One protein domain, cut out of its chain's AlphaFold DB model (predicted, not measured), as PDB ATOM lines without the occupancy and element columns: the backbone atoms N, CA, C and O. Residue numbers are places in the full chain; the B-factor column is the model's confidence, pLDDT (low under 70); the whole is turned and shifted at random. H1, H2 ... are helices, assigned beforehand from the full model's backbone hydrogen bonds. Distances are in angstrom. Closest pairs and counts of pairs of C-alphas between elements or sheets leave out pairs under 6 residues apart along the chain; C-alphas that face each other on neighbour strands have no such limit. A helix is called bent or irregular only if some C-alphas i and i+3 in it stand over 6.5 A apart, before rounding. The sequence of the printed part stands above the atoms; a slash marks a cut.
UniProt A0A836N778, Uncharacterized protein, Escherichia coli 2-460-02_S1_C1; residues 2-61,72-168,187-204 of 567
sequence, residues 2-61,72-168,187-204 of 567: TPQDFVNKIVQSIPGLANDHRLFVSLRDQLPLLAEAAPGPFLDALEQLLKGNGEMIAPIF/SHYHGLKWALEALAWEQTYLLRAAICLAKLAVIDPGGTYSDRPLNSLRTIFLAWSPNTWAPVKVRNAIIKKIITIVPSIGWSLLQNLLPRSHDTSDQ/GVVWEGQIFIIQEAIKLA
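What this domain is: This is residues 2 to 61, 72 to 168 and 187 to 204 of the 567 residues of an uncharacterized protein of Escherichia coli 2-460-02_S1_C1 (UniProt A0A836N778). Helices are stacked in two rows along the longest axis: H11, the longest helix, then H9, H7, H4 and H1 make one row and run roughly the same way, while H10, H8, H6 and H3 make the other and run against them. H7 is in the middle, H11 and H1 are at the two ends, and the short H2 and H5 sit at the edge of the stack. The printed part has 175 residues with eleven named helices, H1 to H11 in chain order, and no named strand; the class is all helix. It is compact, with a radius of gyration of the C-alphas of 16.1 A, and spans 46 by 38 by 27 A.

Where its parts are: Find C-alpha 187 at (-36.128, -19.997, -37.977); from there H11, residues 187 to 204, runs 25.3 A to C-alpha 204 at (-36.642, -44.210, -45.369). Look next for H10 at residues 148 to 158, H9 at 133 to 146 with 19.8 A, and H8 at 114 to 122. H7, residues 88 to 104, covers 25.1 A. Before it come H6 at 75 to 85, H5 at 58 to 61, H4 at 39 to 49, H3 at 31 to 37 and H2 at 21 to 26. H1, residues 3 to 12, begins at (-23.777, -30.069, -0.651). H7 and H10 are irregular: C-alphas 89 and 92 are 7.6 A apart, C-alphas 149 and 152 7.4 A.

How they stand to each other: Start at the bundle of H9, H10 and H11, up and down, each running against the one before. H11 touches H10, closest at the C-alphas of Leu 155 and Ala 200, 5.9 A. H9 and H10 touch only at the corner, at Ile 144 and Gly 151, C-alphas 4.4 A apart. Move to the hub, H7, which touches five helices. With residues 92 to 99 alone it touches H9, the closest C-alphas being Leu 92 and Ile 139, 5.9 A. H7 forms hairpins with H6 and with H8; the closest C-alphas are Ala 85 and Leu 91, 4.2 A, and Ala 102 and Pro 114, 5.1 A. Farther out, H3 touches H6 at Pro 32 and Ala 80, C-alphas 3.9 A apart, at a shallow tilt of 29 degrees, the same way. H1 touches H4 at Gln 12 and Pro 41, C-alphas 5.5 A apart. H2 touches H5 at His 21 and Ile 60, C-alphas 6.5 A apart. H1 and H11 are apart. In H1, H2, H3, H4, H6, H8, H9 and H11 every O i to N i+4 pair is within hydrogen-bond range; H7 has 11 of 13, H10 5 of 7, and H5 is too short for such a pair.

The domain as a whole: The C-alphas farthest apart are those of Thr 2 and Ala 204, 49.1 A. Residues 62 to 71 and 169 to 186 are not printed; the C-alpha gaps are 6.3 A and 22.0 A. Of the links printed whole, none is long. Mean pLDDT of the printed part is 93.6; look for values under 70 at residues 109 to 111.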
ATOM      1  N   THR A   2     -18.964 -30.948  -1.074       91.94
ATOM      2  CA  THR A   2     -19.998 -29.966  -1.433       91.94
ATOM      3  C   THR A   2     -21.382 -30.482  -1.006       91.94
ATOM      4  O   THR A   2     -21.535 -31.692  -0.800       91.94
ATOM      5  N   PRO A   3     -22.404 -29.615  -0.875       90.81
ATOM      6  CA  PRO A   3     -23.777 -30.069  -0.651       90.81
ATOM      7  C   PRO A   3     -24.242 -31.083  -1.709       90.81
ATOM      8  O   PRO A   3     -24.866 -32.085  -1.366       90.81
ATOM      9  N   GLN A   4     -23.856 -30.890  -2.975       91.12
ATOM     10  CA  GLN A   4     -24.171 -31.827  -4.056       91.12
ATOM     11  C   GLN A   4     -23.492 -33.191  -3.856       91.12
ATOM     12  O   GLN A   4     -24.142 -34.219  -4.029       91.12
ATOM     13  N   ASP A   5     -22.219 -33.231  -3.444       93.06
ATOM     14  CA  ASP A   5     -21.512 -34.495  -3.173       93.06
ATOM     15  C   ASP A   5     -22.168 -35.287  -2.039       93.06
ATOM     16  O   ASP A   5     -22.211 -36.517  -2.074       93.06
ATOM     17  N   PHE A   6     -22.667 -34.587  -1.017       94.69
ATOM     18  CA  PHE A   6     -23.378 -35.209   0.093       94.69
ATOM     19  C   PHE A   6     -24.667 -35.883  -0.383       94.69
ATOM     20  O   PHE A   6     -24.868 -37.070  -0.126       94.69
ATOM     21  N   VAL A   7     -25.502 -35.155  -1.130       94.75
ATOM     22  CA  VAL A   7     -26.762 -35.679  -1.679       94.75
ATOM     23  C   VAL A   7     -26.501 -36.821  -2.662       94.75
ATOM     24  O   VAL A   7     -27.165 -37.853  -2.590       94.75
ATOM     25  N   ASN A   8     -25.474 -36.698  -3.509       95.81
ATOM     26  CA  ASN A   8     -25.072 -37.761  -4.428       95.81
ATOM     27  C   ASN A   8     -24.729 -39.059  -3.686       95.81
ATOM     28  O   ASN A   8     -25.202 -40.124  -4.078       95.81
ATOM     29  N   LYS A   9     -23.962 -38.979  -2.589       95.06
ATOM     30  CA  LYS A   9     -23.629 -40.151  -1.763       95.06
ATOM     31  C   LYS A   9     -24.851 -40.778  -1.098       95.06
ATOM     32  O   LYS A   9     -24.878 -41.994  -0.938       95.06
ATOM     33  N   ILE A  10     -25.842 -39.975  -0.705       95.00
ATOM     34  CA  ILE A  10     -27.098 -40.487  -0.138       95.00
ATOM     35  C   ILE A  10     -27.875 -41.261  -1.197       95.00
ATOM     36  O   ILE A  10     -28.249 -42.400  -0.954       95.00
ATOM     37  N   VAL A  11     -28.091 -40.681  -2.380       94.38
ATOM     38  CA  VAL A  11     -28.858 -41.360  -3.436       94.38
ATOM     39  C   VAL A  11     -28.129 -42.613  -3.923       94.38
ATOM     40  O   VAL A  11     -28.749 -43.658  -4.087       94.38
ATOM     41  N   GLN A  12     -26.804 -42.552  -4.063       94.12
ATOM     42  CA  GLN A  12     -25.991 -43.705  -4.452       94.12
ATOM     43  C   GLN A  12     -26.017 -44.842  -3.416       94.12
ATOM     44  O   GLN A  12     -25.838 -46.001  -3.785       94.12
ATOM     45  N   SER A  13     -26.226 -44.536  -2.131       93.69
ATOM     46  CA  SER A  13     -26.265 -45.544  -1.067       93.69
ATOM     47  C   SER A  13     -27.636 -46.198  -0.882       93.69
ATOM     48  O   SER A  13     -27.735 -47.138  -0.093       93.69
ATOM     49  N   ILE A  14     -28.672 -45.757  -1.612       94.50
ATOM     50  CA  ILE A  14     -30.006 -46.363  -1.554       94.50
ATOM     51  C   ILE A  14     -29.912 -47.834  -2.007       94.50
ATOM     52  O   ILE A  14     -29.610 -48.105  -3.176       94.50
ATOM     53  N   PRO A  15     -30.187 -48.807  -1.118       92.44
ATOM     54  CA  PRO A  15     -30.062 -50.218  -1.456       92.44
ATOM     55  C   PRO A  15     -31.034 -50.613  -2.570       92.44
ATOM     56  O   PRO A  15     -32.225 -50.331  -2.494       92.44
ATOM     57  N   GLY A  16     -30.525 -51.294  -3.598       88.81
ATOM     58  CA  GLY A  16     -31.335 -51.790  -4.714       88.81
ATOM     59  C   GLY A  16     -31.545 -50.800  -5.863       88.81
ATOM     60  O   GLY A  16     -31.994 -51.231  -6.919       88.81
ATOM     61  N   LEU A  17     -31.140 -49.527  -5.739       90.75
ATOM     62  CA  LEU A  17     -31.362 -48.518  -6.787       90.75
ATOM     63  C   LEU A  17     -30.772 -48.903  -8.147       90.75
ATOM     64  O   LEU A  17     -31.380 -48.630  -9.170       90.75
ATOM     65  N   ALA A  18     -29.624 -49.576  -8.181       90.94
ATOM     66  CA  ALA A  18     -28.986 -49.974  -9.437       90.94
ATOM     67  C   ALA A  18     -29.364 -51.385  -9.931       90.94
ATOM     68  O   ALA A  18     -28.949 -51.765 -11.022       90.94
ATOM     69  N   ASN A  19     -30.095 -52.177  -9.131       91.94
ATOM     70  CA  ASN A  19     -30.241 -53.624  -9.362       91.94
ATOM     71  C   ASN A  19     -31.667 -54.175  -9.142       91.94
ATOM     72  O   ASN A  19     -31.888 -55.358  -9.382       91.94
ATOM     73  N   ASP A  20     -32.629 -53.369  -8.677       92.00
ATOM     74  CA  ASP A  20     -33.996 -53.815  -8.382       92.00
ATOM     75  C   ASP A  20     -35.053 -52.821  -8.895       92.00
ATOM     76  O   ASP A  20     -35.248 -51.742  -8.328       92.00
ATOM     77  N   HIS A  21     -35.791 -53.195  -9.947       90.62
ATOM     78  CA  HIS A  21     -36.861 -52.355 -10.503       90.62
ATOM     79  C   HIS A  21     -37.993 -52.089  -9.503       90.62
ATOM     80  O   HIS A  21     -38.662 -51.060  -9.599       90.62
ATOM     81  N   ARG A  22     -38.218 -52.979  -8.523       91.75
ATOM     82  CA  ARG A  22     -39.294 -52.823  -7.529       91.75
ATOM     83  C   ARG A  22     -39.076 -51.588  -6.673       91.75
ATOM     84  O   ARG A  22     -40.044 -50.998  -6.199       91.75
ATOM     85  N   LEU A  23     -37.823 -51.158  -6.519       91.44
ATOM     86  CA  LEU A  23     -37.526 -49.920  -5.823       91.44
ATOM     87  C   LEU A  23     -38.074 -48.706  -6.589       91.44
ATOM     88  O   LEU A  23     -38.717 -47.861  -5.971       91.44
ATOM     89  N   PHE A  24     -37.908 -48.654  -7.916       90.69
ATOM     90  CA  PHE A  24     -38.492 -47.593  -8.749       90.69
ATOM     91  C   PHE A  24     -40.018 -47.565  -8.637       90.69
ATOM     92  O   PHE A  24     -40.605 -46.494  -8.515       90.69
ATOM     93  N   VAL A  25     -40.652 -48.739  -8.593       89.75
ATOM     94  CA  VAL A  25     -42.097 -48.855  -8.363       89.75
ATOM     95  C   VAL A  25     -42.483 -48.320  -6.979       89.75
ATOM     96  O   VAL A  25     -43.393 -47.503  -6.860       89.75
ATOM     97  N   SER A  26     -41.769 -48.728  -5.926       90.56
ATOM     98  CA  SER A  26     -42.075 -48.328  -4.544       90.56
ATOM     99  C   SER A  26     -41.845 -46.841  -4.263       90.56
ATOM    100  O   SER A  26     -42.534 -46.254  -3.432       90.56
ATOM    101  N   LEU A  27     -40.892 -46.222  -4.966       91.38
ATOM    102  CA  LEU A  27     -40.537 -44.812  -4.829       91.38
ATOM    103  C   LEU A  27     -41.157 -43.945  -5.925       91.38
ATOM    104  O   LEU A  27     -40.734 -42.802  -6.071       91.38
ATOM    105  N   ARG A  28     -42.138 -44.455  -6.682       90.06
ATOM    106  CA  ARG A  28     -42.720 -43.817  -7.876       90.06
ATOM    107  C   ARG A  28     -42.882 -42.300  -7.744       90.06
ATOM    108  O   ARG A  28     -42.357 -41.564  -8.573       90.06
ATOM    109  N   ASP A  29     -43.581 -41.850  -6.707       90.06
ATOM    110  CA  ASP A  29     -43.924 -40.432  -6.523       90.06
ATOM    111  C   ASP A  29     -42.701 -39.571  -6.152       90.06
ATOM    112  O   ASP A  29     -42.681 -38.362  -6.381       90.06
ATOM    113  N   GLN A  30     -41.650 -40.208  -5.626       93.81
ATOM    114  CA  GLN A  30     -40.432 -39.575  -5.114       93.81
ATOM    115  C   GLN A  30     -39.304 -39.579  -6.152       93.81
ATOM    116  O   GLN A  30     -38.354 -38.805  -6.017       93.81
ATOM    117  N   LEU A  31     -39.393 -40.419  -7.193       93.94
ATOM    118  CA  LEU A  31     -38.369 -40.527  -8.236       93.94
ATOM    119  C   LEU A  31     -38.035 -39.183  -8.896       93.94
ATOM    120  O   LEU A  31     -36.841 -38.922  -9.039       93.94
ATOM    121  N   PRO A  32     -38.995 -38.299  -9.246       94.56
ATOM    122  CA  PRO A  32     -38.654 -37.008  -9.840       94.56
ATOM    123  C   PRO A  32     -37.780 -36.149  -8.922       94.56
ATOM    124  O   PRO A  32     -36.798 -35.565  -9.372       94.56
ATOM    125  N   LEU A  33     -38.081 -36.140  -7.620       94.75
ATOM    126  CA  LEU A  33     -37.316 -35.382  -6.631       94.75
ATOM    127  C   LEU A  33     -35.928 -35.980  -6.393       94.75
ATOM    128  O   LEU A  33     -34.956 -35.241  -6.267       94.75
ATOM    129  N   LEU A  34     -35.818 -37.311  -6.348       94.81
ATOM    130  CA  LEU A  34     -34.534 -38.001  -6.197       94.81
ATOM    131  C   LEU A  34     -33.634 -37.790  -7.417       94.81
ATOM    132  O   LEU A  34     -32.444 -37.508  -7.260       94.81
ATOM    133  N   ALA A  35     -34.210 -37.891  -8.616       95.81
ATOM    134  CA  ALA A  35     -33.515 -37.641  -9.868       95.81
ATOM    135  C   ALA A  35     -33.017 -36.197  -9.936       95.81
ATOM    136  O   ALA A  35     -31.852 -35.967 -10.238       95.81
ATOM    137  N   GLU A  36     -33.849 -35.223  -9.575       95.31
ATOM    138  CA  GLU A  36     -33.446 -33.818  -9.538       95.31
ATOM    139  C   GLU A  36     -32.378 -33.530  -8.463       95.31
ATOM    140  O   GLU A  36     -31.442 -32.758  -8.691       95.31
ATOM    141  N   ALA A  37     -32.473 -34.168  -7.294       94.69
ATOM    142  CA  ALA A  37     -31.523 -33.986  -6.199       94.69
ATOM    143  C   ALA A  37     -30.127 -34.542  -6.539       94.69
ATOM    144  O   ALA A  37     -29.125 -33.859  -6.305       94.69
ATOM    145  N   ALA A  38     -30.050 -35.738  -7.135       95.81
ATOM    146  CA  ALA A  38     -28.801 -36.387  -7.544       95.81
ATOM    147  C   ALA A  38     -28.883 -36.983  -8.969       95.81
ATOM    148  O   ALA A  38     -28.917 -38.210  -9.124       95.81
ATOM    149  N   PRO A  39     -28.840 -36.144 -10.024       95.50
ATOM    150  CA  PRO A  39     -29.034 -36.592 -11.405       95.50
ATOM    151  C   PRO A  39     -28.036 -37.657 -11.858       95.50
ATOM    152  O   PRO A  39     -28.414 -38.635 -12.495       95.50
ATOM    153  N   GLY A  40     -26.758 -37.476 -11.506       96.12
ATOM    154  CA  GLY A  40     -25.680 -38.403 -11.861       96.12
ATOM    155  C   GLY A  40     -25.918 -39.802 -11.288       96.12
ATOM    156  O   GLY A  40     -26.140 -40.719 -12.074       96.12
ATOM    157  N   PRO A  41     -25.955 -39.964  -9.950       96.88
ATOM    158  CA  PRO A  41     -26.217 -41.258  -9.318       96.88
ATOM    159  C   PRO A  41     -27.528 -41.922  -9.750       96.88
ATOM    160  O   PRO A  41     -27.561 -43.139  -9.920       96.88
ATOM    161  N   PHE A  42     -28.599 -41.145  -9.953       97.31
ATOM    162  CA  PHE A  42     -29.868 -41.674 -10.453       97.31
ATOM    163  C   PHE A  42     -29.721 -42.276 -11.859       97.31
ATOM    164  O   PHE A  42     -30.132 -43.413 -12.092       97.31
ATOM    165  N   LEU A  43     -29.106 -41.533 -12.788       97.88
ATOM    166  CA  LEU A  43     -28.868 -42.004 -14.153       97.88
ATOM    167  C   LEU A  43     -27.893 -43.184 -14.186       97.88
ATOM    168  O   LEU A  43     -28.154 -44.132 -14.912       97.88
ATOM    169  N   ASP A  44     -26.825 -43.170 -13.382       97.56
ATOM    170  CA  ASP A  44     -25.869 -44.286 -13.295       97.56
ATOM    171  C   ASP A  44     -26.583 -45.589 -12.891       97.56
ATOM    172  O   ASP A  44     -26.349 -46.654 -13.469       97.56
ATOM    173  N   ALA A  45     -27.490 -45.499 -11.914       95.94
ATOM    174  CA  ALA A  45     -28.266 -46.632 -11.431       95.94
ATOM    175  C   ALA A  45     -29.285 -47.135 -12.468       95.94
ATOM    176  O   ALA A  45     -29.399 -48.339 -12.700       95.94
ATOM    177  N   LEU A  46     -29.990 -46.226 -13.144       96.44
ATOM    178  CA  LEU A  46     -30.923 -46.594 -14.205       96.44
ATOM    179  C   LEU A  46     -30.207 -47.185 -15.429       96.44
ATOM    180  O   LEU A  46     -30.657 -48.175 -16.001       96.44
ATOM    181  N   GLU A  47     -29.075 -46.610 -15.827       96.88
ATOM    182  CA  GLU A  47     -28.251 -47.114 -16.927       96.88
ATOM    183  C   GLU A  47     -27.730 -48.522 -16.634       96.88
ATOM    184  O   GLU A  47     -27.643 -49.333 -17.558       96.88
ATOM    185  N   GLN A  48     -27.431 -48.835 -15.367       95.69
ATOM    186  CA  GLN A  48     -27.092 -50.184 -14.917       95.69
ATOM    187  C   GLN A  48     -28.266 -51.160 -15.102       95.69
ATOM    188  O   GLN A  48     -28.056 -52.249 -15.637       95.69
ATOM    189  N   LEU A  49     -29.490 -50.767 -14.730       94.19
ATOM    190  CA  LEU A  49     -30.703 -51.569 -14.947       94.19
ATOM    191  C   LEU A  49     -31.036 -51.776 -16.434       94.19
ATOM    192  O   LEU A  49     -31.582 -52.810 -16.811       94.19
ATOM    193  N   LEU A  50     -30.673 -50.809 -17.280       94.81
ATOM    194  CA  LEU A  50     -30.853 -50.827 -18.736       94.81
ATOM    195  C   LEU A  50     -29.680 -51.476 -19.500       94.81
ATOM    196  O   LEU A  50     -29.594 -51.343 -20.728       94.81
ATOM    197  N   LYS A  51     -28.733 -52.130 -18.813       91.81
ATOM    198  CA  LYS A  51     -27.685 -52.918 -19.483       91.81
ATOM    199  C   LYS A  51     -28.281 -54.159 -20.153       91.81
ATOM    200  O   LYS A  51     -29.291 -54.705 -19.720       91.81
ATOM    201  N   GLY A  52     -27.620 -54.616 -21.217       90.19
ATOM    202  CA  GLY A  52     -28.108 -55.735 -22.022       90.19
ATOM    203  C   GLY A  52     -29.414 -55.381 -22.735       90.19
ATOM    204  O   GLY A  52     -29.516 -54.319 -23.345       90.19
ATOM    205  N   ASN A  53     -30.399 -56.272 -22.647       86.69
ATOM    206  CA  ASN A  53     -31.741 -56.098 -23.206       86.69
ATOM    207  C   ASN A  53     -32.744 -55.466 -22.218       86.69
ATOM    208  O   ASN A  53     -33.921 -55.365 -22.541       86.69
ATOM    209  N   GLY A  54     -32.299 -55.047 -21.025       88.31
ATOM    210  CA  GLY A  54     -33.155 -54.392 -20.032       88.31
ATOM    211  C   GLY A  54     -34.158 -55.308 -19.322       88.31
ATOM    212  O   GLY A  54     -35.111 -54.812 -18.725       88.31
ATOM    213  N   GLU A  55     -33.936 -56.626 -19.322       89.62
ATOM    214  CA  GLU A  55     -34.768 -57.607 -18.602       89.62
ATOM    215  C   GLU A  55     -35.005 -57.251 -17.128       89.62
ATOM    216  O   GLU A  55     -36.096 -57.468 -16.606       89.62
ATOM    217  N   MET A  56     -34.010 -56.660 -16.454       89.88
ATOM    218  CA  MET A  56     -34.130 -56.292 -15.040       89.88
ATOM    219  C   MET A  56     -35.197 -55.223 -14.785       89.88
ATOM    220  O   MET A  56     -35.789 -55.217 -13.705       89.88
ATOM    221  N   ILE A  57     -35.436 -54.330 -15.753       92.38
ATOM    222  CA  ILE A  57     -36.385 -53.217 -15.631       92.38
ATOM    223  C   ILE A  57     -37.673 -53.421 -16.422       92.38
ATOM    224  O   ILE A  57     -38.666 -52.778 -16.098       92.38
ATOM    225  N   ALA A  58     -37.708 -54.349 -17.382       91.50
ATOM    226  CA  ALA A  58     -38.900 -54.672 -18.168       91.50
ATOM    227  C   ALA A  58     -40.192 -54.854 -17.338       91.50
ATOM    228  O   ALA A  58     -41.224 -54.316 -17.746       91.50
ATOM    229  N   PRO A  59     -40.174 -55.493 -16.145       91.38
ATOM    230  CA  PRO A  59     -41.381 -55.644 -15.328       91.38
ATOM    231  C   PRO A  59     -42.008 -54.329 -14.837       91.38
ATOM    232  O   PRO A  59     -43.135 -54.350 -14.349       91.38
ATOM    233  N   ILE A  60     -41.332 -53.177 -14.970       89.44
ATOM    234  CA  ILE A  60     -41.903 -51.860 -14.637       89.44
ATOM    235  C   ILE A  60     -43.110 -51.497 -15.518       89.44
ATOM    236  O   ILE A  60     -43.932 -50.669 -15.123       89.44
ATOM    237  N   PHE A  61     -43.223 -52.120 -16.695       89.06
ATOM    238  CA  PHE A  61     -44.351 -51.955 -17.612       89.06
ATOM    239  C   PHE A  61     -45.546 -52.851 -17.275       89.06
ATOM    240  O   PHE A  61     -46.578 -52.734 -17.932       89.06
ATOM    241  N   SER A  72     -50.228 -48.284 -14.370       74.31
ATOM    242  CA  SER A  72     -48.848 -48.489 -14.812       74.31
ATOM    243  C   SER A  72     -47.867 -47.890 -13.804       74.31
ATOM    244  O   SER A  72     -47.989 -46.725 -13.398       74.31
ATOM    245  N   HIS A  73     -46.874 -48.689 -13.421       79.75
ATOM    246  CA  HIS A  73     -45.833 -48.325 -12.457       79.75
ATOM    247  C   HIS A  73     -44.692 -47.503 -13.076       79.75
ATOM    248  O   HIS A  73     -43.876 -46.924 -12.360       79.75
ATOM    249  N   TYR A  74     -44.680 -47.374 -14.405       86.38
ATOM    250  CA  TYR A  74     -43.672 -46.645 -15.176       86.38
ATOM    251  C   TYR A  74     -43.699 -45.116 -14.968       86.38
ATOM    252  O   TYR A  74     -42.667 -44.457 -15.078       86.38
ATOM    253  N   HIS A  75     -44.849 -44.529 -14.624       87.00
ATOM    254  CA  HIS A  75     -45.030 -43.069 -14.610       87.00
ATOM    255  C   HIS A  75     -44.029 -42.300 -13.731       87.00
ATOM    256  O   HIS A  75     -43.605 -41.212 -14.105       87.00
ATOM    257  N   GLY A  76     -43.613 -42.850 -12.585       90.75
ATOM    258  CA  GLY A  76     -42.621 -42.184 -11.728       90.75
ATOM    259  C   GLY A  76     -41.253 -42.063 -12.404       90.75
ATOM    260  O   GLY A  76     -40.614 -41.013 -12.355       90.75
ATOM    261  N   LEU A  77     -40.833 -43.126 -13.099       94.06
ATOM    262  CA  LEU A  77     -39.594 -43.148 -13.874       94.06
ATOM    263  C   LEU A  77     -39.681 -42.221 -15.092       94.06
ATOM    264  O   LEU A  77     -38.733 -41.483 -15.363       94.06
ATOM    265  N   LYS A  78     -40.828 -42.218 -15.783       94.31
ATOM    266  CA  LYS A  78     -41.137 -41.269 -16.862       94.31
ATOM    267  C   LYS A  78     -40.918 -39.829 -16.402       94.31
ATOM    268  O   LYS A  78     -40.106 -39.120 -16.986       94.31
ATOM    269  N   TRP A  79     -41.598 -39.420 -15.333       94.88
ATOM    270  CA  TRP A  79     -41.528 -38.058 -14.802       94.88
ATOM    271  C   TRP A  79     -40.120 -37.676 -14.340       94.88
ATOM    272  O   TRP A  79     -39.701 -36.538 -14.533       94.88
ATOM    273  N   ALA A  80     -39.365 -38.621 -13.778       96.50
ATOM    274  CA  ALA A  80     -37.971 -38.399 -13.414       96.50
ATOM    275  C   ALA A  80     -37.081 -38.127 -14.638       96.50
ATOM    276  O   ALA A  80     -36.294 -37.182 -14.631       96.50
ATOM    277  N   LEU A  81     -37.223 -38.918 -15.705       97.75
ATOM    278  CA  LEU A  81     -36.464 -38.726 -16.943       97.75
ATOM    279  C   LEU A  81     -36.878 -37.459 -17.695       97.75
ATOM    280  O   LEU A  81     -36.013 -36.767 -18.226       97.75
ATOM    281  N   GLU A  82     -38.170 -37.129 -17.706       96.75
ATOM    282  CA  GLU A  82     -38.689 -35.870 -18.251       96.75
ATOM    283  C   GLU A  82     -38.117 -34.667 -17.500       96.75
ATOM    284  O   GLU A  82     -37.587 -33.759 -18.136       96.75
ATOM    285  N   ALA A  83     -38.101 -34.710 -16.161       96.19
ATOM    286  CA  ALA A  83     -37.501 -33.656 -15.349       96.19
ATOM    287  C   ALA A  83     -36.010 -33.491 -15.669       96.19
ATOM    288  O   ALA A  83     -35.556 -32.377 -15.917       96.19
ATOM    289  N   LEU A  84     -35.248 -34.588 -15.741       96.81
ATOM    290  CA  LEU A  84     -33.828 -34.542 -16.101       96.81
ATOM    291  C   LEU A  84     -33.574 -34.032 -17.523       96.81
ATOM    292  O   LEU A  84     -32.547 -33.397 -17.759       96.81
ATOM    293  N   ALA A  85     -34.492 -34.277 -18.460       96.81
ATOM    294  CA  ALA A  85     -34.369 -33.821 -19.840       96.81
ATOM    295  C   ALA A  85     -34.459 -32.292 -19.988       96.81
ATOM    296  O   ALA A  85     -33.981 -31.755 -20.991       96.81
ATOM    297  N   TRP A  86     -35.003 -31.570 -19.001       95.50
ATOM    298  CA  TRP A  86     -35.005 -30.106 -19.031       95.50
ATOM    299  C   TRP A  86     -33.600 -29.514 -19.030       95.50
ATOM    300  O   TRP A  86     -33.341 -28.545 -19.744       95.50
ATOM    301  N   GLU A  87     -32.683 -30.141 -18.298       93.31
ATOM    302  CA  GLU A  87     -31.321 -29.660 -18.145       93.31
ATOM    303  C   GLU A  87     -30.410 -30.235 -19.235       93.31
ATOM    304  O   GLU A  87     -30.202 -31.449 -19.341       93.31
ATOM    305  N   GLN A  88     -29.808 -29.350 -20.037       93.12
ATOM    306  CA  GLN A  88     -28.983 -29.728 -21.194       93.12
ATOM    307  C   GLN A  88     -27.873 -30.727 -20.821       93.12
ATOM    308  O   GLN A  88     -27.538 -31.613 -21.609       93.12
ATOM    309  N   THR A  89     -27.314 -30.590 -19.616       93.50
ATOM    310  CA  THR A  89     -26.244 -31.443 -19.080       93.50
ATOM    311  C   THR A  89     -26.654 -32.920 -18.982       93.50
ATOM    312  O   THR A  89     -25.816 -33.802 -19.177       93.50
ATOM    313  N   TYR A  90     -27.935 -33.206 -18.725       95.69
ATOM    314  CA  TYR A  90     -28.451 -34.567 -18.520       95.69
ATOM    315  C   TYR A  90     -29.312 -35.078 -19.678       95.69
ATOM    316  O   TYR A  90     -29.516 -36.290 -19.789       95.69
ATOM    317  N   LEU A  91     -29.751 -34.190 -20.576       97.12
ATOM    318  CA  LEU A  91     -30.654 -34.493 -21.686       97.12
ATOM    319  C   LEU A  91     -30.235 -35.718 -22.514       97.12
ATOM    320  O   LEU A  91     -31.067 -36.583 -22.766       97.12
ATOM    321  N   LEU A  92     -28.962 -35.836 -22.912       98.25
ATOM    322  CA  LEU A  92     -28.511 -36.984 -23.714       98.25
ATOM    323  C   LEU A  92     -28.715 -38.307 -22.965       98.25
ATOM    324  O   LEU A  92     -29.250 -39.259 -23.528       98.25
ATOM    325  N   ARG A  93     -28.303 -38.371 -21.695       98.31
ATOM    326  CA  ARG A  93     -28.405 -39.591 -20.882       98.31
ATOM    327  C   ARG A  93     -29.865 -39.958 -20.628       98.31
ATOM    328  O   ARG A  93     -30.245 -41.110 -20.828       98.31
ATOM    329  N   ALA A  94     -30.690 -38.971 -20.278       98.25
ATOM    330  CA  ALA A  94     -32.122 -39.161 -20.075       98.25
ATOM    331  C   ALA A  94     -32.818 -39.657 -21.356       98.25
ATOM    332  O   ALA A  94     -33.564 -40.635 -21.317       98.25
ATOM    333  N   ALA A  95     -32.507 -39.054 -22.507       98.38
ATOM    334  CA  ALA A  95     -33.072 -39.447 -23.792       98.38
ATOM    335  C   ALA A  95     -32.646 -40.860 -24.225       98.38
ATOM    336  O   ALA A  95     -33.470 -41.622 -24.720       98.38
ATOM    337  N   ILE A  96     -31.390 -41.258 -23.993       98.38
ATOM    338  CA  ILE A  96     -30.950 -42.636 -24.260       98.38
ATOM    339  C   ILE A  96     -31.651 -43.633 -23.329       98.38
ATOM    340  O   ILE A  96     -32.029 -44.713 -23.782       98.38
ATOM    341  N   CYS A  97     -31.881 -43.279 -22.061       98.12
ATOM    342  CA  CYS A  97     -32.661 -44.119 -21.153       98.12
ATOM    343  C   CYS A  97     -34.107 -44.287 -21.639       98.12
ATOM    344  O   CYS A  97     -34.578 -45.417 -21.741       98.12
ATOM    345  N   LEU A  98     -34.781 -43.194 -22.019       97.81
ATOM    346  CA  LEU A  98     -36.131 -43.233 -22.598       97.81
ATOM    347  C   LEU A  98     -36.186 -44.059 -23.892       97.81
ATOM    348  O   LEU A  98     -37.105 -44.851 -24.070       97.81
ATOM    349  N   ALA A  99     -35.186 -43.929 -24.769       97.62
ATOM    350  CA  ALA A  99     -35.095 -44.707 -26.004       97.62
ATOM    351  C   ALA A  99     -34.950 -46.208 -25.737       97.62
ATOM    352  O   ALA A  99     -35.636 -47.011 -26.361       97.62
ATOM    353  N   LYS A 100     -34.102 -46.603 -24.780       97.12
ATOM    354  CA  LYS A 100     -33.976 -48.009 -24.374       97.12
ATOM    355  C   LYS A 100     -35.252 -48.534 -23.717       97.12
ATOM    356  O   LYS A 100     -35.653 -49.653 -24.003       97.12
ATOM    357  N   LEU A 101     -35.911 -47.723 -22.891       95.94
ATOM    358  CA  LEU A 101     -37.210 -48.067 -22.311       95.94
ATOM    359  C   LEU A 101     -38.278 -48.261 -23.396       95.94
ATOM    360  O   LEU A 101     -39.051 -49.204 -23.301       95.94
ATOM    361  N   ALA A 102     -38.274 -47.447 -24.458       95.06
ATOM    362  CA  ALA A 102     -39.178 -47.606 -25.600       95.06
ATOM    363  C   ALA A 102     -38.963 -48.921 -26.375       95.06
ATOM    364  O   ALA A 102     -39.902 -49.417 -26.982       95.06
ATOM    365  N   VAL A 103     -37.752 -49.495 -26.356       94.81
ATOM    366  CA  VAL A 103     -37.483 -50.822 -26.949       94.81
ATOM    367  C   VAL A 103     -38.104 -51.947 -26.121       94.81
ATOM    368  O   VAL A 103     -38.501 -52.967 -26.673       94.81
ATOM    369  N   ILE A 104     -38.139 -51.776 -24.801       93.25
ATOM    370  CA  ILE A 104     -38.570 -52.802 -23.843       93.25
ATOM    371  C   ILE A 104     -40.091 -52.759 -23.624       93.25
ATOM    372  O   ILE A 104     -40.685 -53.754 -23.219       93.25
ATOM    373  N   ASP A 105     -40.712 -51.606 -23.870       90.31
ATOM    374  CA  ASP A 105     -42.143 -51.378 -23.704       90.31
ATOM    375  C   ASP A 105     -42.974 -52.354 -24.566       90.31
ATOM    376  O   ASP A 105     -42.885 -52.308 -25.795       90.31
ATOM    377  N   PRO A 106     -43.810 -53.222 -23.961       86.62
ATOM    378  CA  PRO A 106     -44.647 -54.171 -24.700       86.62
ATOM    379  C   PRO A 106     -45.830 -53.499 -25.420       86.62
ATOM    380  O   PRO A 106     -46.616 -54.179 -26.080       86.62
ATOM    381  N   GLY A 107     -45.990 -52.179 -25.272       81.88
ATOM    382  CA  GLY A 107     -47.182 -51.450 -25.681       81.88
ATOM    383  C   GLY A 107     -48.312 -51.600 -24.660       81.88
ATOM    384  O   GLY A 107     -48.090 -51.927 -23.493       81.88
ATOM    385  N   GLY A 108     -49.543 -51.320 -25.087       71.00
ATOM    386  CA  GLY A 108     -50.747 -51.411 -24.258       71.00
ATOM    387  C   GLY A 108     -51.740 -50.291 -24.563       71.00
ATOM    388  O   GLY A 108     -51.633 -49.620 -25.585       71.00
ATOM    389  N   THR A 109     -52.712 -50.074 -23.675       63.78
ATOM    390  CA  THR A 109     -53.849 -49.164 -23.923       63.78
ATOM    391  C   THR A 109     -53.574 -47.690 -23.603       63.78
ATOM    392  O   THR A 109     -54.394 -46.834 -23.917       63.78
ATOM    393  N   TYR A 110     -52.439 -47.377 -22.972       64.56
ATOM    394  CA  TYR A 110     -52.035 -46.005 -22.632       64.56
ATOM    395  C   TYR A 110     -51.201 -45.359 -23.735       64.56
ATOM    396  O   TYR A 110     -50.222 -45.956 -24.184       64.56
ATOM    397  N   SER A 111     -51.525 -44.109 -24.076       62.38
ATOM    398  CA  SER A 111     -50.719 -43.234 -24.943       62.38
ATOM    399  C   SER A 111     -49.427 -42.737 -24.273       62.38
ATOM    400  O   SER A 111     -48.451 -42.429 -24.958       62.38
ATOM    401  N   ASP A 112     -49.386 -42.695 -22.937       74.56
ATOM    402  CA  ASP A 112     -48.277 -42.167 -22.128       74.56
ATOM    403  C   ASP A 112     -47.090 -43.143 -21.991       74.56
ATOM    404  O   ASP A 112     -46.780 -43.680 -20.924       74.56
ATOM    405  N   ARG A 113     -46.403 -43.380 -23.112       87.00
ATOM    406  CA  ARG A 113     -45.275 -44.320 -23.252       87.00
ATOM    407  C   ARG A 113     -43.922 -43.612 -23.429       87.00
ATOM    408  O   ARG A 113     -43.898 -42.425 -23.764       87.00
ATOM    409  N   PRO A 114     -42.773 -44.303 -23.252       93.44
ATOM    410  CA  PRO A 114     -41.447 -43.675 -23.342       93.44
ATOM    411  C   PRO A 114     -41.182 -42.952 -24.673       93.44
ATOM    412  O   PRO A 114     -40.543 -41.898 -24.691       93.44
ATOM    413  N   LEU A 115     -41.712 -43.471 -25.787       94.06
ATOM    414  CA  LEU A 115     -41.594 -42.830 -27.099       94.06
ATOM    415  C   LEU A 115     -42.316 -41.469 -27.157       94.06
ATOM    416  O   LEU A 115     -41.812 -40.544 -27.793       94.06
ATOM    417  N   ASN A 116     -43.444 -41.310 -26.453       93.50
ATOM    418  CA  ASN A 116     -44.142 -40.025 -26.356       93.50
ATOM    419  C   ASN A 116     -43.348 -39.007 -25.517       93.50
ATOM    420  O   ASN A 116     -43.285 -37.828 -25.864       93.50
ATOM    421  N   SER A 117     -42.657 -39.449 -24.458       95.81
ATOM    422  CA  SER A 117     -41.727 -38.582 -23.719       95.81
ATOM    423  C   SER A 117     -40.591 -38.090 -24.618       95.81
ATOM    424  O   SER A 117     -40.292 -36.899 -24.624       95.81
ATOM    425  N   LEU A 118     -40.000 -38.963 -25.446       97.50
ATOM    426  CA  LEU A 118     -39.015 -38.530 -26.446       97.50
ATOM    427  C   LEU A 118     -39.605 -37.512 -27.425       97.50
ATOM    428  O   LEU A 118     -38.967 -36.498 -27.697       97.50
ATOM    429  N   ARG A 119     -40.823 -37.753 -27.921       96.44
ATOM    430  CA  ARG A 119     -41.517 -36.809 -28.800       96.44
ATOM    431  C   ARG A 119     -41.638 -35.436 -28.135       96.44
ATOM    432  O   ARG A 119     -41.099 -34.472 -28.662       96.44
ATOM    433  N   THR A 120     -42.270 -35.346 -26.968       96.12
ATOM    434  CA  THR A 120     -42.507 -34.065 -26.270       96.12
ATOM    435  C   THR A 120     -41.215 -33.328 -25.893       96.12
ATOM    436  O   THR A 120     -41.171 -32.101 -25.927       96.12
ATOM    437  N   ILE A 121     -40.126 -34.047 -25.597       97.56
ATOM    438  CA  ILE A 121     -38.801 -33.445 -25.368       97.56
ATOM    439  C   ILE A 121     -38.244 -32.808 -26.652       97.56
ATOM    440  O   ILE A 121     -37.665 -31.722 -26.604       97.56
ATOM    441  N   PHE A 122     -38.394 -33.478 -27.800       98.06
ATOM    442  CA  PHE A 122     -37.697 -33.120 -29.040       98.06
ATOM    443  C   PHE A 122     -38.543 -32.391 -30.092       98.06
ATOM    444  O   PHE A 122     -37.972 -31.959 -31.095       98.06
ATOM    445  N   LEU A 123     -39.848 -32.194 -29.879       96.75
ATOM    446  CA  LEU A 123     -40.705 -31.445 -30.804       96.75
ATOM    447  C   LEU A 123     -40.093 -30.087 -31.168       96.75
ATOM    448  O   LEU A 123     -39.683 -29.303 -30.312       96.75
ATOM    449  N   ALA A 124     -40.034 -29.795 -32.468       96.44
ATOM    450  CA  ALA A 124     -39.370 -28.593 -32.965       96.44
ATOM    451  C   ALA A 124     -40.060 -27.301 -32.496       96.44
ATOM    452  O   ALA A 124     -39.370 -26.346 -32.149       96.44
ATOM    453  N   TRP A 125     -41.397 -27.299 -32.462       95.31
ATOM    454  CA  TRP A 125     -42.251 -26.136 -32.185       95.31
ATOM    455  C   TRP A 125     -42.663 -25.986 -30.710       95.31
ATOM    456  O   TRP A 125     -43.177 -24.938 -30.324       95.31
ATOM    457  N   SER A 126     -42.430 -27.002 -29.878       95.31
ATOM    458  CA  SER A 126     -42.663 -26.953 -28.428       95.31
ATOM    459  C   SER A 126     -41.735 -27.944 -27.712       95.31
ATOM    460  O   SER A 126     -42.179 -28.999 -27.262       95.31
ATOM    461  N   PRO A 127     -40.417 -27.666 -27.674       95.75
ATOM    462  CA  PRO A 127     -39.472 -28.543 -27.001       95.75
ATOM    463  C   PRO A 127     -39.595 -28.403 -25.486       95.75
ATOM    464  O   PRO A 127     -39.420 -27.314 -24.937       95.75
ATOM    465  N   ASN A 128     -39.795 -29.519 -24.796       95.50
ATOM    466  CA  ASN A 128     -39.774 -29.550 -23.338       95.50
ATOM    467  C   ASN A 128     -38.347 -29.771 -22.805       95.50
ATOM    468  O   ASN A 128     -38.038 -30.778 -22.163       95.50
ATOM    469  N   THR A 129     -37.451 -28.845 -23.147       95.19
ATOM    470  CA  THR A 129     -36.065 -28.792 -22.674       95.19
ATOM    471  C   THR A 129     -35.478 -27.394 -22.863       95.19
ATOM    472  O   THR A 129     -35.915 -26.647 -23.737       95.19
ATOM    473  N   TRP A 130     -34.458 -27.037 -22.082       94.62
ATOM    474  CA  TRP A 130     -33.698 -25.796 -22.273       94.62
ATOM    475  C   TRP A 130     -32.580 -25.913 -23.318       94.62
ATOM    476  O   TRP A 130     -31.890 -24.935 -23.600       94.62
ATOM    477  N   ALA A 131     -32.370 -27.099 -23.898       95.00
ATOM    478  CA  ALA A 131     -31.323 -27.305 -24.887       95.00
ATOM    479  C   ALA A 131     -31.628 -26.590 -26.226       95.00
ATOM    480  O   ALA A 131     -32.715 -26.770 -26.784       95.00
ATOM    481  N   PRO A 132     -30.654 -25.858 -26.805       96.12
ATOM    482  CA  PRO A 132     -30.832 -25.205 -28.102       96.12
ATOM    483  C   PRO A 132     -30.983 -26.234 -29.233       96.12
ATOM    484  O   PRO A 132     -30.522 -27.378 -29.118       96.12
ATOM    485  N   VAL A 133     -31.586 -25.830 -30.354       97.56
ATOM    486  CA  VAL A 133     -31.923 -26.710 -31.493       97.56
ATOM    487  C   VAL A 133     -30.752 -27.566 -31.977       97.56
ATOM    488  O   VAL A 133     -30.910 -28.771 -32.165       97.56
ATOM    489  N   LYS A 134     -29.538 -27.009 -32.058       97.31
ATOM    490  CA  LYS A 134     -28.339 -27.755 -32.482       97.31
ATOM    491  C   LYS A 134     -28.004 -28.922 -31.556       97.31
ATOM    492  O   LYS A 134     -27.571 -29.978 -32.015       97.31
ATOM    493  N   VAL A 135     -28.216 -28.743 -30.253       97.62
ATOM    494  CA  VAL A 135     -27.989 -29.791 -29.252       97.62
ATOM    495  C   VAL A 135     -29.091 -30.840 -29.340       97.62
ATOM    496  O   VAL A 135     -28.783 -32.030 -29.346       97.62
ATOM    497  N   ARG A 136     -30.354 -30.419 -29.486       98.38
ATOM    498  CA  ARG A 136     -31.490 -31.334 -29.689       98.38
ATOM    499  C   ARG A 136     -31.276 -32.222 -30.919       98.38
ATOM    500  O   ARG A 136     -31.313 -33.443 -30.792       98.38
ATOM    501  N   ASN A 137     -30.928 -31.629 -32.060       98.62
ATOM    502  CA  ASN A 137     -30.638 -32.343 -33.308       98.62
ATOM    503  C   ASN A 137     -29.474 -33.337 -33.144       98.62
ATOM    504  O   ASN A 137     -29.572 -34.502 -33.540       98.62
ATOM    505  N   ALA A 138     -28.382 -32.923 -32.489       98.56
ATOM    506  CA  ALA A 138     -27.254 -33.813 -32.214       98.56
ATOM    507  C   ALA A 138     -27.648 -35.014 -31.337       98.56
ATOM    508  O   ALA A 138     -27.166 -36.127 -31.565       98.56
ATOM    509  N   ILE A 139     -28.535 -34.815 -30.359       98.62
ATOM    510  CA  ILE A 139     -29.012 -35.885 -29.479       98.62
ATOM    511  C   ILE A 139     -29.953 -36.831 -30.225       98.62
ATOM    512  O   ILE A 139     -29.758 -38.038 -30.120       98.62
ATOM    513  N   ILE A 140     -30.878 -36.329 -31.050       98.69
ATOM    514  CA  ILE A 140     -31.711 -37.170 -31.931       98.69
ATOM    515  C   ILE A 140     -30.820 -38.067 -32.804       98.69
ATOM    516  O   ILE A 140     -31.007 -39.283 -32.838       98.69
ATOM    517  N   LYS A 141     -29.770 -37.504 -33.420       98.50
ATOM    518  CA  LYS A 141     -28.797 -38.284 -34.203       98.50
ATOM    519  C   LYS A 141     -28.110 -39.371 -33.374       98.50
ATOM    520  O   LYS A 141     -27.906 -40.491 -33.849       98.50
ATOM    521  N   LYS A 142     -27.744 -39.060 -32.126       98.50
ATOM    522  CA  LYS A 142     -27.156 -40.038 -31.202       98.50
ATOM    523  C   LYS A 142     -28.143 -41.132 -30.820       98.50
ATOM    524  O   LYS A 142     -27.725 -42.283 -30.782       98.50
ATOM    525  N   ILE A 143     -29.417 -40.812 -30.607       98.50
ATOM    526  CA  ILE A 143     -30.466 -41.803 -30.344       98.50
ATOM    527  C   ILE A 143     -30.585 -42.771 -31.522       98.50
ATOM    528  O   ILE A 143     -30.479 -43.973 -31.312       98.50
ATOM    529  N   ILE A 144     -30.700 -42.261 -32.753       98.00
ATOM    530  CA  ILE A 144     -30.777 -43.087 -33.973       98.00
ATOM    531  C   ILE A 144     -29.548 -43.998 -34.107       98.00
ATOM    532  O   ILE A 144     -29.662 -45.143 -34.532       98.00
ATOM    533  N   THR A 145     -28.367 -43.510 -33.715       97.69
ATOM    534  CA  THR A 145     -27.118 -44.284 -33.798       97.69
ATOM    535  C   THR A 145     -27.003 -45.345 -32.696       97.69
ATOM    536  O   THR A 145     -26.537 -46.450 -32.952       97.69
ATOM    537  N   ILE A 146     -27.376 -45.010 -31.456       97.25
ATOM    538  CA  ILE A 146     -27.188 -45.871 -30.274       97.25
ATOM    539  C   ILE A 146     -28.338 -46.876 -30.127       97.25
ATOM    540  O   ILE A 146     -28.118 -47.994 -29.665       97.25
ATOM    541  N   VAL A 147     -29.557 -46.487 -30.507       96.81
ATOM    542  CA  VAL A 147     -30.787 -47.284 -30.403       96.81
ATOM    543  C   VAL A 147     -31.513 -47.275 -31.762       96.81
ATOM    544  O   VAL A 147     -32.585 -46.683 -31.899       96.81
ATOM    545  N   PRO A 148     -30.948 -47.908 -32.807       96.69
ATOM    546  CA  PRO A 148     -31.483 -47.815 -34.169       96.69
ATOM    547  C   PRO A 148     -32.907 -48.366 -34.315       96.69
ATOM    548  O   PRO A 148     -33.662 -47.880 -35.158       96.69
ATOM    549  N   SER A 149     -33.307 -49.324 -33.472       95.38
ATOM    550  CA  SER A 149     -34.646 -49.927 -33.487       95.38
ATOM    551  C   SER A 149     -35.782 -48.926 -33.259       95.38
ATOM    552  O   SER A 149     -36.877 -49.157 -33.762       95.38
ATOM    553  N   ILE A 150     -35.536 -47.808 -32.564       95.69
ATOM    554  CA  ILE A 150     -36.554 -46.767 -32.325       95.69
ATOM    555  C   ILE A 150     -36.381 -45.540 -33.221       95.69
ATOM    556  O   ILE A 150     -37.233 -44.657 -33.209       95.69
ATOM    557  N   GLY A 151     -35.301 -45.475 -34.009       96.94
ATOM    558  CA  GLY A 151     -34.943 -44.292 -34.794       96.94
ATOM    559  C   GLY A 151     -36.050 -43.853 -35.752       96.94
ATOM    560  O   GLY A 151     -36.439 -42.689 -35.743       96.94
ATOM    561  N   TRP A 152     -36.609 -44.793 -36.521       97.75
ATOM    562  CA  TRP A 152     -37.715 -44.498 -37.438       97.75
ATOM    563  C   TRP A 152     -38.975 -44.039 -36.697       97.75
ATOM    564  O   TRP A 152     -39.511 -42.980 -37.005       97.75
ATOM    565  N   SER A 153     -39.413 -44.791 -35.685       96.44
ATOM    566  CA  SER A 153     -40.615 -44.462 -34.913       96.44
ATOM    567  C   SER A 153     -40.497 -43.113 -34.198       96.44
ATOM    568  O   SER A 153     -41.487 -42.396 -34.071       96.44
ATOM    569  N   LEU A 154     -39.296 -42.736 -33.749       97.69
ATOM    570  CA  LEU A 154     -39.036 -41.412 -33.188       97.69
ATOM    571  C   LEU A 154     -39.170 -40.320 -34.253       97.69
ATOM    572  O   LEU A 154     -39.915 -39.368 -34.042       97.69
ATOM    573  N   LEU A 155     -38.484 -40.457 -35.392       98.38
ATOM    574  CA  LEU A 155     -38.535 -39.454 -36.459       98.38
ATOM    575  C   LEU A 155     -39.947 -39.288 -37.016       98.38
ATOM    576  O   LEU A 155     -40.408 -38.159 -37.137       98.38
ATOM    577  N   GLN A 156     -40.669 -40.386 -37.251       97.00
ATOM    578  CA  GLN A 156     -42.070 -40.360 -37.670       97.00
ATOM    579  C   GLN A 156     -42.931 -39.522 -36.714       97.00
ATOM    580  O   GLN A 156     -43.766 -38.741 -37.163       97.00
ATOM    581  N   ASN A 157     -42.725 -39.659 -35.403       95.62
ATOM    582  CA  ASN A 157     -43.452 -38.906 -34.376       95.62
ATOM    583  C   ASN A 157     -43.020 -37.438 -34.243       95.62
ATOM    584  O   ASN A 157     -43.740 -36.650 -33.629       95.62
ATOM    585  N   LEU A 158     -41.864 -37.082 -34.801       97.69
ATOM    586  CA  LEU A 158     -41.317 -35.727 -34.820       97.69
ATOM    587  C   LEU A 158     -41.539 -35.001 -36.156       97.69
ATOM    588  O   LEU A 158     -41.297 -33.794 -36.218       97.69
ATOM    589  N   LEU A 159     -41.973 -35.705 -37.212       97.75
ATOM    590  CA  LEU A 159     -42.295 -35.095 -38.505       97.75
ATOM    591  C   LEU A 159     -43.318 -33.962 -38.325       97.75
ATOM    592  O   LEU A 159     -44.230 -34.105 -37.509       97.75
ATOM    593  N   PRO A 160     -43.205 -32.857 -39.085       95.25
ATOM    594  CA  PRO A 160     -44.210 -31.799 -39.074       95.25
ATOM    595  C   PRO A 160     -45.606 -32.329 -39.406       95.25
ATOM    596  O   PRO A 160     -45.779 -33.136 -40.321       95.25
ATOM    597  N   ARG A 161     -46.612 -31.855 -38.666       91.81
ATOM    598  CA  ARG A 161     -48.021 -32.205 -38.872       91.81
ATOM    599  C   ARG A 161     -48.892 -30.973 -38.696       91.81
ATOM    600  O   ARG A 161     -48.616 -30.125 -37.848       91.81
ATOM    601  N   SER A 162     -49.968 -30.912 -39.466       84.12
ATOM    602  CA  SER A 162     -51.028 -29.928 -39.258       84.12
ATOM    603  C   SER A 162     -51.856 -30.289 -38.023       84.12
ATOM    604  O   SER A 162     -52.053 -31.467 -37.736       84.12
ATOM    605  N   HIS A 163     -52.343 -29.274 -37.301       85.81
ATOM    606  CA  HIS A 163     -53.142 -29.434 -36.075       85.81
ATOM    607  C   HIS A 163     -52.484 -30.308 -34.994       85.81
ATOM    608  O   HIS A 163     -53.165 -30.987 -34.226       85.81
ATOM    609  N   ASP A 164     -51.151 -30.291 -34.932       90.88
ATOM    610  CA  ASP A 164     -50.411 -31.072 -33.953       90.88
ATOM    611  C   ASP A 164     -50.601 -30.532 -32.529       90.88
ATOM    612  O   ASP A 164     -50.765 -29.329 -32.310       90.88
ATOM    613  N   THR A 165     -50.551 -31.429 -31.549       90.75
ATOM    614  CA  THR A 165     -50.676 -31.088 -30.128       90.75
ATOM    615  C   THR A 165     -49.519 -31.676 -29.327       90.75
ATOM    616  O   THR A 165     -48.864 -32.649 -29.722       90.75
ATOM    617  N   SER A 166     -49.212 -31.034 -28.205       90.75
ATOM    618  CA  SER A 166     -48.153 -31.455 -27.298       90.75
ATOM    619  C   SER A 166     -48.540 -31.115 -25.874       90.75
ATOM    620  O   SER A 166     -49.012 -30.009 -25.605       90.75
ATOM    621  N   ASP A 167     -48.278 -32.051 -24.971       85.56
ATOM    622  CA  ASP A 167     -48.410 -31.835 -23.543       85.56
ATOM    623  C   ASP A 167     -47.094 -31.312 -22.960       85.56
ATOM    624  O   ASP A 167     -45.989 -31.684 -23.375       85.56
ATOM    625  N   GLN A 168     -47.208 -30.447 -21.955       86.50
ATOM    626  CA  GLN A 168     -46.062 -30.080 -21.131       86.50
ATOM    627  C   GLN A 168     -45.674 -31.279 -20.263       86.50
ATOM    628  O   GLN A 168     -46.502 -31.823 -19.532       86.50
ATOM    629  N   GLY A 187     -37.397 -19.490 -37.443       94.69
ATOM    630  CA  GLY A 187     -36.128 -19.997 -37.977       94.69
ATOM    631  C   GLY A 187     -35.572 -21.190 -37.190       94.69
ATOM    632  O   GLY A 187     -35.135 -22.166 -37.790       94.69
ATOM    633  N   VAL A 188     -35.658 -21.153 -35.855       96.12
ATOM    634  CA  VAL A 188     -35.236 -22.261 -34.974       96.12
ATOM    635  C   VAL A 188     -36.150 -23.481 -35.141       96.12
ATOM    636  O   VAL A 188     -35.676 -24.618 -35.160       96.12
ATOM    637  N   VAL A 189     -37.462 -23.258 -35.286       96.19
ATOM    638  CA  VAL A 189     -38.429 -24.337 -35.542       96.19
ATOM    639  C   VAL A 189     -38.129 -25.010 -36.881       96.19
ATOM    640  O   VAL A 189     -38.000 -26.234 -36.923       96.19
ATOM    641  N   TRP A 190     -37.955 -24.231 -37.951       95.44
ATOM    642  CA  TRP A 190     -37.639 -24.758 -39.278       95.44
ATOM    643  C   TRP A 190     -36.294 -25.485 -39.309       95.44
ATOM    644  O   TRP A 190     -36.221 -26.560 -39.895       95.44
ATOM    645  N   GLU A 191     -35.257 -24.987 -38.623       96.56
ATOM    646  CA  GLU A 191     -33.970 -25.693 -38.494       96.56
ATOM    647  C   GLU A 191     -34.150 -27.097 -37.888       96.56
ATOM    648  O   GLU A 191     -33.581 -28.072 -38.384       96.56
ATOM    649  N   GLY A 192     -34.973 -27.223 -36.842       97.44
ATOM    650  CA  GLY A 192     -35.303 -28.515 -36.239       97.44
ATOM    651  C   GLY A 192     -36.092 -29.426 -37.184       97.44
ATOM    652  O   GLY A 192     -35.740 -30.593 -37.352       97.44
ATOM    653  N   GLN A 193     -37.133 -28.896 -37.830       97.31
ATOM    654  CA  GLN A 193     -37.979 -29.658 -38.755       97.31
ATOM    655  C   GLN A 193     -37.201 -30.167 -39.971       97.31
ATOM    656  O   GLN A 193     -37.307 -31.346 -40.299       97.31
ATOM    657  N   ILE A 194     -36.382 -29.316 -40.599       97.62
ATOM    658  CA  ILE A 194     -35.536 -29.693 -41.742       97.62
ATOM    659  C   ILE A 194     -34.595 -30.831 -41.343       97.62
ATOM    660  O   ILE A 194     -34.505 -31.827 -42.055       97.62
ATOM    661  N   PHE A 195     -33.948 -30.736 -40.177       98.19
ATOM    662  CA  PHE A 195     -33.085 -31.808 -39.681       98.19
ATOM    663  C   PHE A 195     -33.843 -33.138 -39.510       98.19
ATOM    664  O   PHE A 195     -33.356 -34.183 -39.943       98.19
ATOM    665  N   ILE A 196     -35.038 -33.105 -38.908       98.50
ATOM    666  CA  ILE A 196     -35.877 -34.299 -38.712       98.50
ATOM    667  C   ILE A 196     -36.258 -34.918 -40.063       98.50
ATOM    668  O   ILE A 196     -36.112 -36.128 -40.230       98.50
ATOM    669  N   ILE A 197     -36.696 -34.101 -41.027       98.56
ATOM    670  CA  ILE A 197     -37.067 -34.547 -42.379       98.56
ATOM    671  C   ILE A 197     -35.866 -35.197 -43.074       98.56
ATOM    672  O   ILE A 197     -35.981 -36.307 -43.586       98.56
ATOM    673  N   GLN A 198     -34.690 -34.569 -43.029       98.12
ATOM    674  CA  GLN A 198     -33.476 -35.093 -43.658       98.12
ATOM    675  C   GLN A 198     -33.031 -36.435 -43.070       98.12
ATOM    676  O   GLN A 198     -32.632 -37.337 -43.808       98.12
ATOM    677  N   GLU A 199     -33.087 -36.602 -41.748       98.50
ATOM    678  CA  GLU A 199     -32.792 -37.901 -41.132       98.50
ATOM    679  C   GLU A 199     -33.888 -38.935 -41.444       98.50
ATOM    680  O   GLU A 199     -33.575 -40.113 -41.626       98.50
ATOM    681  N   ALA A 200     -35.152 -38.512 -41.574       98.50
ATOM    682  CA  ALA A 200     -36.256 -39.400 -41.928       98.50
ATOM    683  C   ALA A 200     -36.122 -39.907 -43.370       98.50
ATOM    684  O   ALA A 200     -36.236 -41.109 -43.582       98.50
ATOM    685  N   ILE A 201     -35.777 -39.045 -44.331       98.38
ATOM    686  CA  ILE A 201     -35.478 -39.428 -45.723       98.38
ATOM    687  C   ILE A 201     -34.324 -40.442 -45.770       98.38
ATOM    688  O   ILE A 201     -34.426 -41.476 -46.430       98.38
ATOM    689  N   LYS A 202     -33.241 -40.203 -45.015       97.62
ATOM    690  CA  LYS A 202     -32.101 -41.138 -44.944       97.62
ATOM    691  C   LYS A 202     -32.506 -42.504 -44.398       97.62
ATOM    692  O   LYS A 202     -32.070 -43.519 -44.935       97.62
ATOM    693  N   LEU A 203     -33.311 -42.542 -43.333       97.75
ATOM    694  CA  LEU A 203     -33.805 -43.807 -42.788       97.75
ATOM    695  C   LEU A 203     -34.868 -44.447 -43.687       97.75
ATOM    696  O   LEU A 203     -34.953 -45.672 -43.704       97.75
ATOM    697  N   ALA A 204     -35.667 -43.674 -44.425       97.62
ATOM    698  CA  ALA A 204     -36.642 -44.210 -45.369       97.62
ATOM    699  C   ALA A 204     -35.958 -45.079 -46.430       97.62
ATOM    700  O   ALA A 204     -36.408 -46.198 -46.681       97.62
TER     701      ALA A 204